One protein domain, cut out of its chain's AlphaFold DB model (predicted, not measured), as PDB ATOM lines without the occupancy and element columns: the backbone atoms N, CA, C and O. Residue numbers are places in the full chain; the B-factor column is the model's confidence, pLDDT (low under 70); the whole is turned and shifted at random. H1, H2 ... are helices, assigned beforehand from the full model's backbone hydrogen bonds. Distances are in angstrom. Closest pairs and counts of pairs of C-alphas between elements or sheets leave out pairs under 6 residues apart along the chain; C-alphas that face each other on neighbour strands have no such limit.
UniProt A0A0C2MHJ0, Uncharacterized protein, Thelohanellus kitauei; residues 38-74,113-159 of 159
ATOM      1  N   ILE A  38     173.125 246.886 247.630       54.84
ATOM      2  CA  ILE A  38     171.671 246.667 247.742       54.84
ATOM      3  C   ILE A  38     170.941 247.706 248.624       54.84
ATOM      4  O   ILE A  38     169.728 247.844 248.534       54.84
ATOM      5  N   LEU A  39     171.657 248.533 249.397       57.94
ATOM      6  CA  LEU A  39     171.067 249.560 250.272       57.94
ATOM      7  C   LEU A  39     171.194 251.011 249.770       57.94
ATOM      8  O   LEU A  39     170.903 251.942 250.516       57.94
ATOM      9  N   ARG A  40     171.593 251.251 248.512       55.34
ATOM     10  CA  ARG A  40     171.759 252.623 247.981       55.34
ATOM     11  C   ARG A  40     170.463 253.372 247.645       55.34
ATOM     12  O   ARG A  40     170.520 254.600 247.548       55.34
ATOM     13  N   ASN A  41     169.353 252.658 247.446       66.12
ATOM     14  CA  ASN A  41     168.101 253.186 246.880       66.12
ATOM     15  C   ASN A  41     166.862 252.790 247.704       66.12
ATOM     16  O   ASN A  41     165.803 252.521 247.145       66.12
ATOM     17  N   GLY A  42     166.980 252.728 249.034       75.38
ATOM     18  CA  GLY A  42     165.789 252.611 249.880       75.38
ATOM     19  C   GLY A  42     164.821 253.774 249.620       75.38
ATOM     20  O   GLY A  42     165.257 254.874 249.265       75.38
ATOM     21  N   LEU A  43     163.516 253.545 249.800       75.19
ATOM     22  CA  LEU A  43     162.483 254.582 249.654       75.19
ATOM     23  C   LEU A  43     162.831 255.837 250.472       75.19
ATOM     24  O   LEU A  43     162.820 256.937 249.928       75.19
ATOM     25  N   THR A  44     163.272 255.650 251.718       75.62
ATOM     26  CA  THR A  44     163.708 256.722 252.628       75.62
ATOM     27  C   THR A  44     164.935 257.483 252.116       75.62
ATOM     28  O   THR A  44     164.957 258.705 252.096       75.62
ATOM     29  N   VAL A  45     165.952 256.773 251.616       74.12
ATOM     30  CA  VAL A  45     167.163 257.409 251.060       74.12
ATOM     31  C   VAL A  45     166.820 258.222 249.808       74.12
ATOM     32  O   VAL A  45     167.421 259.260 249.532       74.12
ATOM     33  N   THR A  46     165.847 257.755 249.028       78.62
ATOM     34  CA  THR A  46     165.417 258.417 247.796       78.62
ATOM     35  C   THR A  46     164.600 259.675 248.091       78.62
ATOM     36  O   THR A  46     164.834 260.702 247.451       78.62
ATOM     37  N   SER A  47     163.698 259.637 249.077       79.62
ATOM     38  CA  SER A  47     162.935 260.815 249.501       79.62
ATOM     39  C   SER A  47     163.835 261.888 250.114       79.62
ATOM     40  O   SER A  47     163.711 263.057 249.753       79.62
ATOM     41  N   GLU A  48     164.805 261.506 250.948       79.38
ATOM     42  CA  GLU A  48     165.791 262.438 251.511       79.38
ATOM     43  C   GLU A  48     166.647 263.107 250.429       79.38
ATOM     44  O   GLU A  48     166.866 264.320 250.467       79.38
ATOM     45  N   ARG A  49     167.105 262.345 249.425       77.56
ATOM     46  CA  ARG A  49     167.841 262.909 248.282       77.56
ATOM     47  C   ARG A  49     166.995 263.900 247.495       77.56
ATOM     48  O   ARG A  49     167.510 264.941 247.104       77.56
ATOM     49  N   LYS A  50     165.719 263.582 247.263       82.50
ATOM     50  CA  LYS A  50     164.803 264.468 246.543       82.50
ATOM     51  C   LYS A  50     164.611 265.785 247.299       82.50
ATOM     52  O   LYS A  50     164.829 266.838 246.709       82.50
ATOM     53  N   ALA A  51     164.328 265.719 248.599       82.25
ATOM     54  CA  ALA A  51     164.166 266.904 249.441       82.25
ATOM     55  C   ALA A  51     165.432 267.781 249.466       82.25
ATOM     56  O   ALA A  51     165.347 269.004 249.384       82.25
ATOM     57  N   LEU A  52     166.619 267.164 249.519       79.19
ATOM     58  CA  LEU A  52     167.892 267.884 249.457       79.19
ATOM     59  C   LEU A  52     168.081 268.615 248.120       79.19
ATOM     60  O   LEU A  52     168.534 269.757 248.112       79.19
ATOM     61  N   VAL A  53     167.759 267.961 247.000       80.62
ATOM     62  CA  VAL A  53     167.876 268.559 245.660       80.62
ATOM     63  C   VAL A  53     166.893 269.713 245.495       80.62
ATOM     64  O   VAL A  53     167.292 270.767 245.009       80.62
ATOM     65  N   GLU A  54     165.648 269.554 245.941       83.50
ATOM     66  CA  GLU A  54     164.630 270.612 245.898       83.50
ATOM     67  C   GLU A  54     165.043 271.820 246.746       83.50
ATOM     68  O   GLU A  54     165.013 272.954 246.266       83.50
ATOM     69  N   TRP A  55     165.528 271.587 247.973       84.00
ATOM     70  CA  TRP A  55     166.092 272.647 248.807       84.00
ATOM     71  C   TRP A  55     167.272 273.336 248.112       84.00
ATOM     72  O   TRP A  55     167.300 274.563 248.025       84.00
ATOM     73  N   TYR A  56     168.213 272.567 247.556       78.19
ATOM     74  CA  TYR A  56     169.372 273.126 246.867       78.19
ATOM     75  C   TYR A  56     168.957 274.013 245.694       78.19
ATOM     76  O   TYR A  56     169.406 275.154 245.608       78.19
ATOM     77  N   GLN A  57     168.050 273.531 244.843       80.12
ATOM     78  CA  GLN A  57     167.538 274.257 243.679       80.12
ATOM     79  C   GLN A  57     166.708 275.492 244.043       80.12
ATOM     80  O   GLN A  57     166.658 276.430 243.253       80.12
ATOM     81  N   SER A  58     166.096 275.529 245.231       82.00
ATOM     82  CA  SER A  58     165.378 276.716 245.713       82.00
ATOM     83  C   SER A  58     166.298 277.868 246.142       82.00
ATOM     84  O   SER A  58     165.842 279.004 246.277       82.00
ATOM     85  N   MET A  59     167.597 277.613 246.339       81.00
ATOM     86  CA  MET A  59     168.574 278.661 246.641       81.00
ATOM     87  C   MET A  59     168.978 279.447 245.390       81.00
ATOM     88  O   MET A  59     169.042 278.920 244.283       81.00
ATOM     89  N   THR A  60     169.339 280.719 245.573       79.62
ATOM     90  CA  THR A  60     169.878 281.524 244.468       79.62
ATOM     91  C   THR A  60     171.244 280.984 244.006       79.62
ATOM     92  O   THR A  60     172.068 280.626 244.853       79.62
ATOM     93  N   PRO A  61     171.559 281.000 242.694       73.88
ATOM     94  CA  PRO A  61     172.848 280.515 242.179       73.88
ATOM     95  C   PRO A  61     174.068 281.190 242.824       73.88
ATOM     96  O   PRO A  61     175.086 280.558 243.084       73.88
ATOM     97  N   ARG A  62     173.942 282.479 243.178       71.12
ATOM     98  CA  ARG A  62     174.984 283.219 243.912       71.12
ATOM     99  C   ARG A  62     175.261 282.630 245.296       71.12
ATOM    100  O   ARG A  62     176.403 282.633 245.741       71.12
ATOM    101  N   TYR A  63     174.229 282.149 245.986       70.12
ATOM    102  CA  TYR A  63     174.389 281.488 247.278       70.12
ATOM    103  C   TYR A  63     175.019 280.101 247.111       70.12
ATOM    104  O   TYR A  63     175.933 279.755 247.856       70.12
ATOM    105  N   GLN A  64     174.573 279.347 246.103       67.25
ATOM    106  CA  GLN A  64     175.079 278.009 245.793       67.25
ATOM    107  C   GLN A  64     176.587 278.007 245.513       67.25
ATOM    108  O   GLN A  64     177.303 277.168 246.051       67.25
ATOM    109  N   HIS A  65     177.078 278.958 244.711       66.81
ATOM    110  CA  HIS A  65     178.480 278.969 244.283       66.81
ATOM    111  C   HIS A  65     179.427 279.620 245.301       66.81
ATOM    112  O   HIS A  65     180.552 279.159 245.462       66.81
ATOM    113  N   ASN A  66     178.986 280.655 246.028       70.25
ATOM    114  CA  ASN A  66     179.918 281.484 246.808       70.25
ATOM    115  C   ASN A  66     179.921 281.191 248.313       70.25
ATOM    116  O   ASN A  66     180.787 281.701 249.022       70.25
ATOM    117  N   LYS A  67     178.941 280.443 248.835       73.12
ATOM    118  CA  LYS A  67     178.760 280.268 250.290       73.12
ATOM    119  C   LYS A  67     178.788 278.819 250.766       73.12
ATOM    120  O   LYS A  67     178.641 278.584 251.964       73.12
ATOM    121  N   ILE A  68     178.978 277.858 249.867       73.38
ATOM    122  CA  ILE A  68     178.997 276.434 250.207       73.38
ATOM    123  C   ILE A  68     180.409 275.890 250.002       73.38
ATOM    124  O   ILE A  68     180.937 275.890 248.894       73.38
ATOM    125  N   PHE A  69     181.009 275.399 251.086       75.44
ATOM    126  CA  PHE A  69     182.274 274.674 251.042       75.44
ATOM    127  C   PHE A  69     182.003 273.173 251.084       75.44
ATOM    128  O   PHE A  69     181.295 272.685 251.966       75.44
ATOM    129  N   TYR A  70     182.585 272.441 250.137       76.06
ATOM    130  CA  TYR A  70     182.473 270.989 250.066       76.06
ATOM    131  C   TYR A  70     183.764 270.341 250.564       76.06
ATOM    132  O   TYR A  70     184.846 270.614 250.044       76.06
ATOM    133  N   THR A  71     183.635 269.447 251.545       73.88
ATOM    134  CA  THR A  71     184.743 268.649 252.082       73.88
ATOM    135  C   THR A  71     184.385 267.177 251.980       73.88
ATOM    136  O   THR A  71     183.268 266.773 252.311       73.88
ATOM    137  N   ALA A  72     185.328 266.364 251.521       76.44
ATOM    138  CA  ALA A  72     185.183 264.920 251.478       76.44
ATOM    139  C   ALA A  72     186.548 264.238 251.524       76.44
ATOM    140  O   ALA A  72     187.581 264.855 251.259       76.44
ATOM    141  N   GLU A  73     186.526 262.940 251.802       76.38
ATOM    142  CA  GLU A  73     187.695 262.075 251.745       76.38
ATOM    143  C   GLU A  73     187.481 260.995 250.696       76.38
ATOM    144  O   GLU A  73     186.376 260.478 250.518       76.38
ATOM    145  N   SER A  74     188.550 260.636 249.990       77.62
ATOM    146  CA  SER A  74     188.479 259.591 248.982       77.62
ATOM    147  C   SER A  74     189.703 258.693 249.048       77.62
ATOM    148  O   SER A  74     190.825 259.180 248.886       77.62
ATOM    149  N   ARG A 113     175.095 260.132 250.220       53.94
ATOM    150  CA  ARG A 113     175.113 261.475 249.584       53.94
ATOM    151  C   ARG A 113     176.130 261.667 248.443       53.94
ATOM    152  O   ARG A 113     176.281 262.768 247.930       53.94
ATOM    153  N   LEU A 114     176.807 260.598 248.020       53.31
ATOM    154  CA  LEU A 114     177.936 260.652 247.072       53.31
ATOM    155  C   LEU A 114     177.595 261.291 245.712       53.31
ATOM    156  O   LEU A 114     178.445 261.928 245.116       53.31
ATOM    157  N   PHE A 115     176.359 261.167 245.221       53.28
ATOM    158  CA  PHE A 115     176.016 261.640 243.871       53.28
ATOM    159  C   PHE A 115     175.805 263.160 243.763       53.28
ATOM    160  O   PHE A 115     175.774 263.686 242.659       53.28
ATOM    161  N   VAL A 116     175.640 263.856 244.894       59.25
ATOM    162  CA  VAL A 116     175.358 265.307 244.936       59.25
ATOM    163  C   VAL A 116     176.586 266.098 245.400       59.25
ATOM    164  O   VAL A 116     176.570 267.323 245.430       59.25
ATOM    165  N   ASN A 117     177.669 265.412 245.772       69.06
ATOM    166  CA  ASN A 117     178.889 266.073 246.203       69.06
ATOM    167  C   ASN A 117     179.804 266.339 244.989       69.06
ATOM    168  O   ASN A 117     180.340 265.370 244.440       69.06
ATOM    169  N   PRO A 118     180.052 267.605 244.598       71.31
ATOM    170  CA  PRO A 118     180.977 267.930 243.509       71.31
ATOM    171  C   PRO A 118     182.402 267.407 243.763       71.31
ATOM    172  O   PRO A 118     183.173 267.216 242.822       71.31
ATOM    173  N   CYS A 119     182.756 267.081 245.015       73.88
ATOM    174  CA  CYS A 119     184.024 266.426 245.325       73.88
ATOM    175  C   CYS A 119     184.204 265.081 244.603       73.88
ATOM    176  O   CYS A 119     185.338 264.744 244.287       73.88
ATOM    177  N   GLU A 120     183.148 264.312 244.304       73.50
ATOM    178  CA  GLU A 120     183.296 263.039 243.574       73.50
ATOM    179  C   GLU A 120     183.797 263.245 242.139       73.50
ATOM    180  O   GLU A 120     184.603 262.451 241.635       73.50
ATOM    181  N   GLU A 121     183.374 264.330 241.489       76.31
ATOM    182  CA  GLU A 121     183.864 264.710 240.166       76.31
ATOM    183  C   GLU A 121     185.325 265.159 240.244       76.31
ATOM    184  O   GLU A 121     186.172 264.636 239.515       76.31
ATOM    185  N   ALA A 122     185.656 266.017 241.214       77.94
ATOM    186  CA  ALA A 122     187.033 266.426 241.474       77.94
ATOM    187  C   ALA A 122     187.944 265.217 241.773       77.94
ATOM    188  O   ALA A 122     189.024 265.090 241.193       77.94
ATOM    189  N   PHE A 123     187.503 264.271 242.608       79.44
ATOM    190  CA  PHE A 123     188.243 263.039 242.888       79.44
ATOM    191  C   PHE A 123     188.406 262.171 241.648       79.44
ATOM    192  O   PHE A 123     189.467 261.572 241.470       79.44
ATOM    193  N   SER A 124     187.388 262.088 240.794       78.62
ATOM    194  CA  SER A 124     187.456 261.333 239.544       78.62
ATOM    195  C   SER A 124     188.478 261.940 238.585       78.62
ATOM    196  O   SER A 124     189.304 261.206 238.041       78.62
ATOM    197  N   LEU A 125     188.497 263.267 238.438       79.62
ATOM    198  CA  LEU A 125     189.491 263.985 237.636       79.62
ATOM    199  C   LEU A 125     190.906 263.772 238.179       79.62
ATOM    200  O   LEU A 125     191.787 263.347 237.429       79.62
ATOM    201  N   ILE A 126     191.106 263.969 239.485       79.94
ATOM    202  CA  ILE A 126     192.411 263.787 240.133       79.94
ATOM    203  C   ILE A 126     192.896 262.344 239.970       79.94
ATOM    204  O   ILE A 126     194.026 262.111 239.546       79.94
ATOM    205  N   LYS A 127     192.038 261.355 240.246       78.44
ATOM    206  CA  LYS A 127     192.373 259.933 240.088       78.44
ATOM    207  C   LYS A 127     192.715 259.589 238.650       78.44
ATOM    208  O   LYS A 127     193.665 258.846 238.437       78.44
ATOM    209  N   ASN A 128     191.975 260.107 237.676       77.25
ATOM    210  CA  ASN A 128     192.241 259.827 236.270       77.25
ATOM    211  C   ASN A 128     193.571 260.428 235.810       77.25
ATOM    212  O   ASN A 128     194.326 259.738 235.132       77.25
ATOM    213  N   GLN A 129     193.883 261.664 236.198       76.81
ATOM    214  CA  GLN A 129     195.132 262.316 235.794       76.81
ATOM    215  C   GLN A 129     196.349 261.687 236.483       76.81
ATOM    216  O   GLN A 129     197.279 261.273 235.804       76.81
ATOM    217  N   VAL A 130     196.299 261.467 237.801       74.81
ATOM    218  CA  VAL A 130     197.403 260.825 238.547       74.81
ATOM    219  C   VAL A 130     197.693 259.399 238.045       74.81
ATOM    220  O   VAL A 130     198.829 258.933 238.142       74.81
ATOM    221  N   ARG A 131     196.688 258.694 237.502       68.69
ATOM    222  CA  ARG A 131     196.823 257.321 236.978       68.69
ATOM    223  C   ARG A 131     197.325 257.225 235.538       68.69
ATOM    224  O   ARG A 131     197.809 256.157 235.176       68.69
ATOM    225  N   ARG A 132     197.147 258.259 234.707       61.00
ATOM    226  CA  ARG A 132     197.412 258.171 233.259       61.00
ATOM    227  C   ARG A 132     198.897 258.143 232.913       61.00
ATOM    228  O   ARG A 132     199.252 257.473 231.952       61.00
ATOM    229  N   ASP A 133     199.737 258.804 233.702       64.00
ATOM    230  CA  ASP A 133     201.135 259.014 233.314       64.00
ATOM    231  C   ASP A 133     202.024 257.789 233.571       64.00
ATOM    232  O   ASP A 133     202.867 257.446 232.750       64.00
ATOM    233  N   SER A 134     201.856 257.111 234.711       67.81
ATOM    234  CA  SER A 134     202.600 255.888 235.063       67.81
ATOM    235  C   SER A 134     202.161 255.338 236.421       67.81
ATOM    236  O   SER A 134     201.474 256.018 237.188       67.81
ATOM    237  N   ARG A 135     202.597 254.118 236.766       71.56
ATOM    238  CA  ARG A 135     202.422 253.576 238.120       71.56
ATOM    239  C   ARG A 135     203.181 254.431 239.140       71.56
ATOM    240  O   ARG A 135     204.382 254.609 238.956       71.56
ATOM    241  N   PRO A 136     202.529 254.914 240.213       71.00
ATOM    242  CA  PRO A 136     203.235 255.675 241.229       71.00
ATOM    243  C   PRO A 136     204.255 254.804 241.966       71.00
ATOM    244  O   PRO A 136     203.940 253.673 242.353       71.00
ATOM    245  N   THR A 137     205.461 255.327 242.174       75.81
ATOM    246  CA  THR A 137     206.585 254.590 242.781       75.81
ATOM    247  C   THR A 137     206.536 254.610 244.315       75.81
ATOM    248  O   THR A 137     207.126 253.753 244.964       75.81
ATOM    249  N   GLY A 138     205.787 255.543 244.917       74.38
ATOM    250  CA  GLY A 138     205.619 255.643 246.369       74.38
ATOM    251  C   GLY A 138     204.771 256.839 246.812       74.38
ATOM    252  O   GLY A 138     204.277 257.602 245.984       74.38
ATOM    253  N   ALA A 139     204.612 257.015 248.129       77.19
ATOM    254  CA  ALA A 139     203.784 258.070 248.733       77.19
ATOM    255  C   ALA A 139     204.158 259.487 248.261       77.19
ATOM    256  O   ALA A 139     203.284 260.264 247.880       77.19
ATOM    257  N   ASN A 140     205.456 259.803 248.222       81.19
ATOM    258  CA  ASN A 140     205.941 261.129 247.826       81.19
ATOM    259  C   ASN A 140     205.651 261.451 246.353       81.19
ATOM    260  O   ASN A 140     205.239 262.567 246.045       81.19
ATOM    261  N   ASP A 141     205.791 260.463 245.467       80.44
ATOM    262  CA  ASP A 141     205.465 260.588 244.043       80.44
ATOM    263  C   ASP A 141     203.966 260.884 243.848       80.44
ATOM    264  O   ASP A 141     203.581 261.806 243.135       80.44
ATOM    265  N   ILE A 142     203.094 260.197 244.593       79.25
ATOM    266  CA  ILE A 142     201.642 260.445 244.559       79.25
ATOM    267  C   ILE A 142     201.313 261.861 245.022       79.25
ATOM    268  O   ILE A 142     200.533 262.552 244.367       79.25
ATOM    269  N   ILE A 143     201.904 262.304 246.134       82.69
ATOM    270  CA  ILE A 143     201.679 263.648 246.676       82.69
ATOM    271  C   ILE A 143     202.118 264.706 245.659       82.69
ATOM    272  O   ILE A 143     201.388 265.672 245.430       82.69
ATOM    273  N   GLN A 144     203.272 264.524 245.016       83.31
ATOM    274  CA  GLN A 144     203.759 265.440 243.983       83.31
ATOM    275  C   GLN A 144     202.833 265.473 242.761       83.31
ATOM    276  O   GLN A 144     202.460 266.558 242.314       83.31
ATOM    277  N   ARG A 145     202.371 264.316 242.274       83.50
ATOM    278  CA  ARG A 145     201.415 264.242 241.157       83.50
ATOM    279  C   ARG A 145     200.075 264.881 241.495       83.50
ATOM    280  O   ARG A 145     199.547 265.640 240.691       83.50
ATOM    281  N   MET A 146     199.541 264.639 242.693       83.31
ATOM    282  CA  MET A 146     198.308 265.285 243.156       83.31
ATOM    283  C   MET A 146     198.454 266.809 243.214       83.31
ATOM    284  O   MET A 146     197.541 267.525 242.804       83.31
ATOM    285  N   ARG A 147     199.604 267.318 243.681       84.44
ATOM    286  CA  ARG A 147     199.901 268.760 243.689       84.44
ATOM    287  C   ARG A 147     200.003 269.341 242.280       84.44
ATOM    288  O   ARG A 147     199.475 270.423 242.056       84.44
ATOM    289  N   SER A 148     200.622 268.620 241.346       82.62
ATOM    290  CA  SER A 148     200.699 269.019 239.936       82.62
ATOM    291  C   SER A 148     199.306 269.095 239.296       82.62
ATOM    292  O   SER A 148     198.909 270.128 238.764       82.62
ATOM    293  N   VAL A 149     198.496 268.045 239.465       80.69
ATOM    294  CA  VAL A 149     197.123 267.965 238.941       80.69
ATOM    295  C   VAL A 149     196.207 269.039 239.528       80.69
ATOM    296  O   VAL A 149     195.341 269.562 238.824       80.69
ATOM    297  N   ARG A 150     196.399 269.414 240.801       78.94
ATOM    298  CA  ARG A 150     195.642 270.505 241.432       78.94
ATOM    299  C   ARG A 150     195.722 271.795 240.614       78.94
ATOM    300  O   ARG A 150     194.692 272.450 240.473       78.94
ATOM    301  N   ALA A 151     196.898 272.136 240.079       69.44
ATOM    302  CA  ALA A 151     197.097 273.342 239.270       69.44
ATOM    303  C   ALA A 151     196.312 273.290 237.947       69.44
ATOM    304  O   ALA A 151     195.797 274.301 237.486       69.44
ATOM    305  N   THR A 152     196.151 272.099 237.367       69.38
ATOM    306  CA  THR A 152     195.361 271.898 236.146       69.38
ATOM    307  C   THR A 152     193.861 271.999 236.420       69.38
ATOM    308  O   THR A 152     193.144 272.666 235.683       69.38
ATOM    309  N   VAL A 153     193.375 271.378 237.502       67.56
ATOM    310  CA  VAL A 153     191.941 271.364 237.855       67.56
ATOM    311  C   VAL A 153     191.425 272.758 238.232       67.56
ATOM    312  O   VAL A 153     190.277 273.074 237.935       67.56
ATOM    313  N   THR A 154     192.267 273.609 238.828       61.72
ATOM    314  CA  THR A 154     191.894 274.998 239.167       61.72
ATOM    315  C   THR A 154     191.736 275.907 237.945       61.72
ATOM    316  O   THR A 154     191.014 276.892 238.030       61.72
ATOM    317  N   ASN A 155     192.345 275.569 236.803       55.12
ATOM    318  CA  ASN A 155     192.247 276.365 235.575       55.12
ATOM    319  C   ASN A 155     191.041 275.994 234.694       55.12
ATOM    320  O   ASN A 155     190.595 276.814 233.898       55.12
ATOM    321  N   THR A 156     190.505 274.775 234.815       54.41
ATOM    322  CA  THR A 156     189.364 274.311 234.000       54.41
ATOM    323  C   THR A 156     188.016 274.840 234.502       54.41
ATOM    324  O   THR A 156     187.064 274.917 233.731       54.41
ATOM    325  N   TYR A 157     187.940 275.228 235.776       52.09
ATOM    326  CA  TYR A 157     186.768 275.849 236.391       52.09
ATOM    327  C   TYR A 157     187.234 277.091 237.157       52.09
ATOM    328  O   TYR A 157     187.508 276.982 238.356       52.09
ATOM    329  N   PRO A 158     187.408 278.246 236.485       42.97
ATOM    330  CA  PRO A 158     187.682 279.485 237.195       42.97
ATOM    331  C   PRO A 158     186.517 279.744 238.157       42.97
ATOM    332  O   PRO A 158     185.355 279.727 237.743       42.97
ATOM    333  N   LEU A 159     186.856 279.879 239.440       43.44
ATOM    334  CA  LEU A 159     185.938 280.262 240.514       43.44
ATOM    335  C   LEU A 159     185.269 281.608 240.213       43.44
ATOM    336  O   LEU A 159     185.980 282.512 239.714       43.44
TER     337      LEU A 159
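AT A GLANCE: This is residues 38 to 74 and 113 to 159 of the 159 residues of an uncharacterized protein of Thelohanellus kitauei (UniProt A0A0C2MHJ0). H4, the longest helix, and H3 make a V at one end of a flat, loose model; at the other end H1 stands across the longest axis, with short H2 making a corner with it. The printed part has 84 residues with four named helices, in order H1, H2, H3, H4, and no named strand: all helix. It is loose, with a radius of gyration of the C-alphas of 16.7 A and spans of 44 by 37 by 16 A.

HOW THE PARTS SIT: Begin with H4, residues 139 to 156, which touches H3, residues 119 to 132; the closest C-alphas, of Val 130 and Arg 145, are 5.9 A apart. They run opposite ways at a steep tilt of 61 degrees. H1, residues 43 to 58, and H2, residues 61 to 66, are close but not clearly touching, about perpendicular at 87 degrees; their closest C-alphas, of Tyr 56 and Gln 64, are 7.6 A apart. H1 and H2 are both apart from H3 and H4. Every O i to N i+4 pair is within hydrogen-bond range in H1, H2 and H3, and 11 of 14 in H4.

IN THESE COORDINATES: Find C-alpha 43 at (162.483, 254.582, 249.654); H1 runs 22.7 A from there. H3 spans 19.8 A; H4 runs 26.2 A to C-alpha 156 at (189.364, 274.311, 234.000).

THE WHOLE: Residues 75 to 112 are not printed, a gap of 13.5 A between C-alphas 74 and 113. Confidence is under 70 in 24 residues, among them 151 to 159.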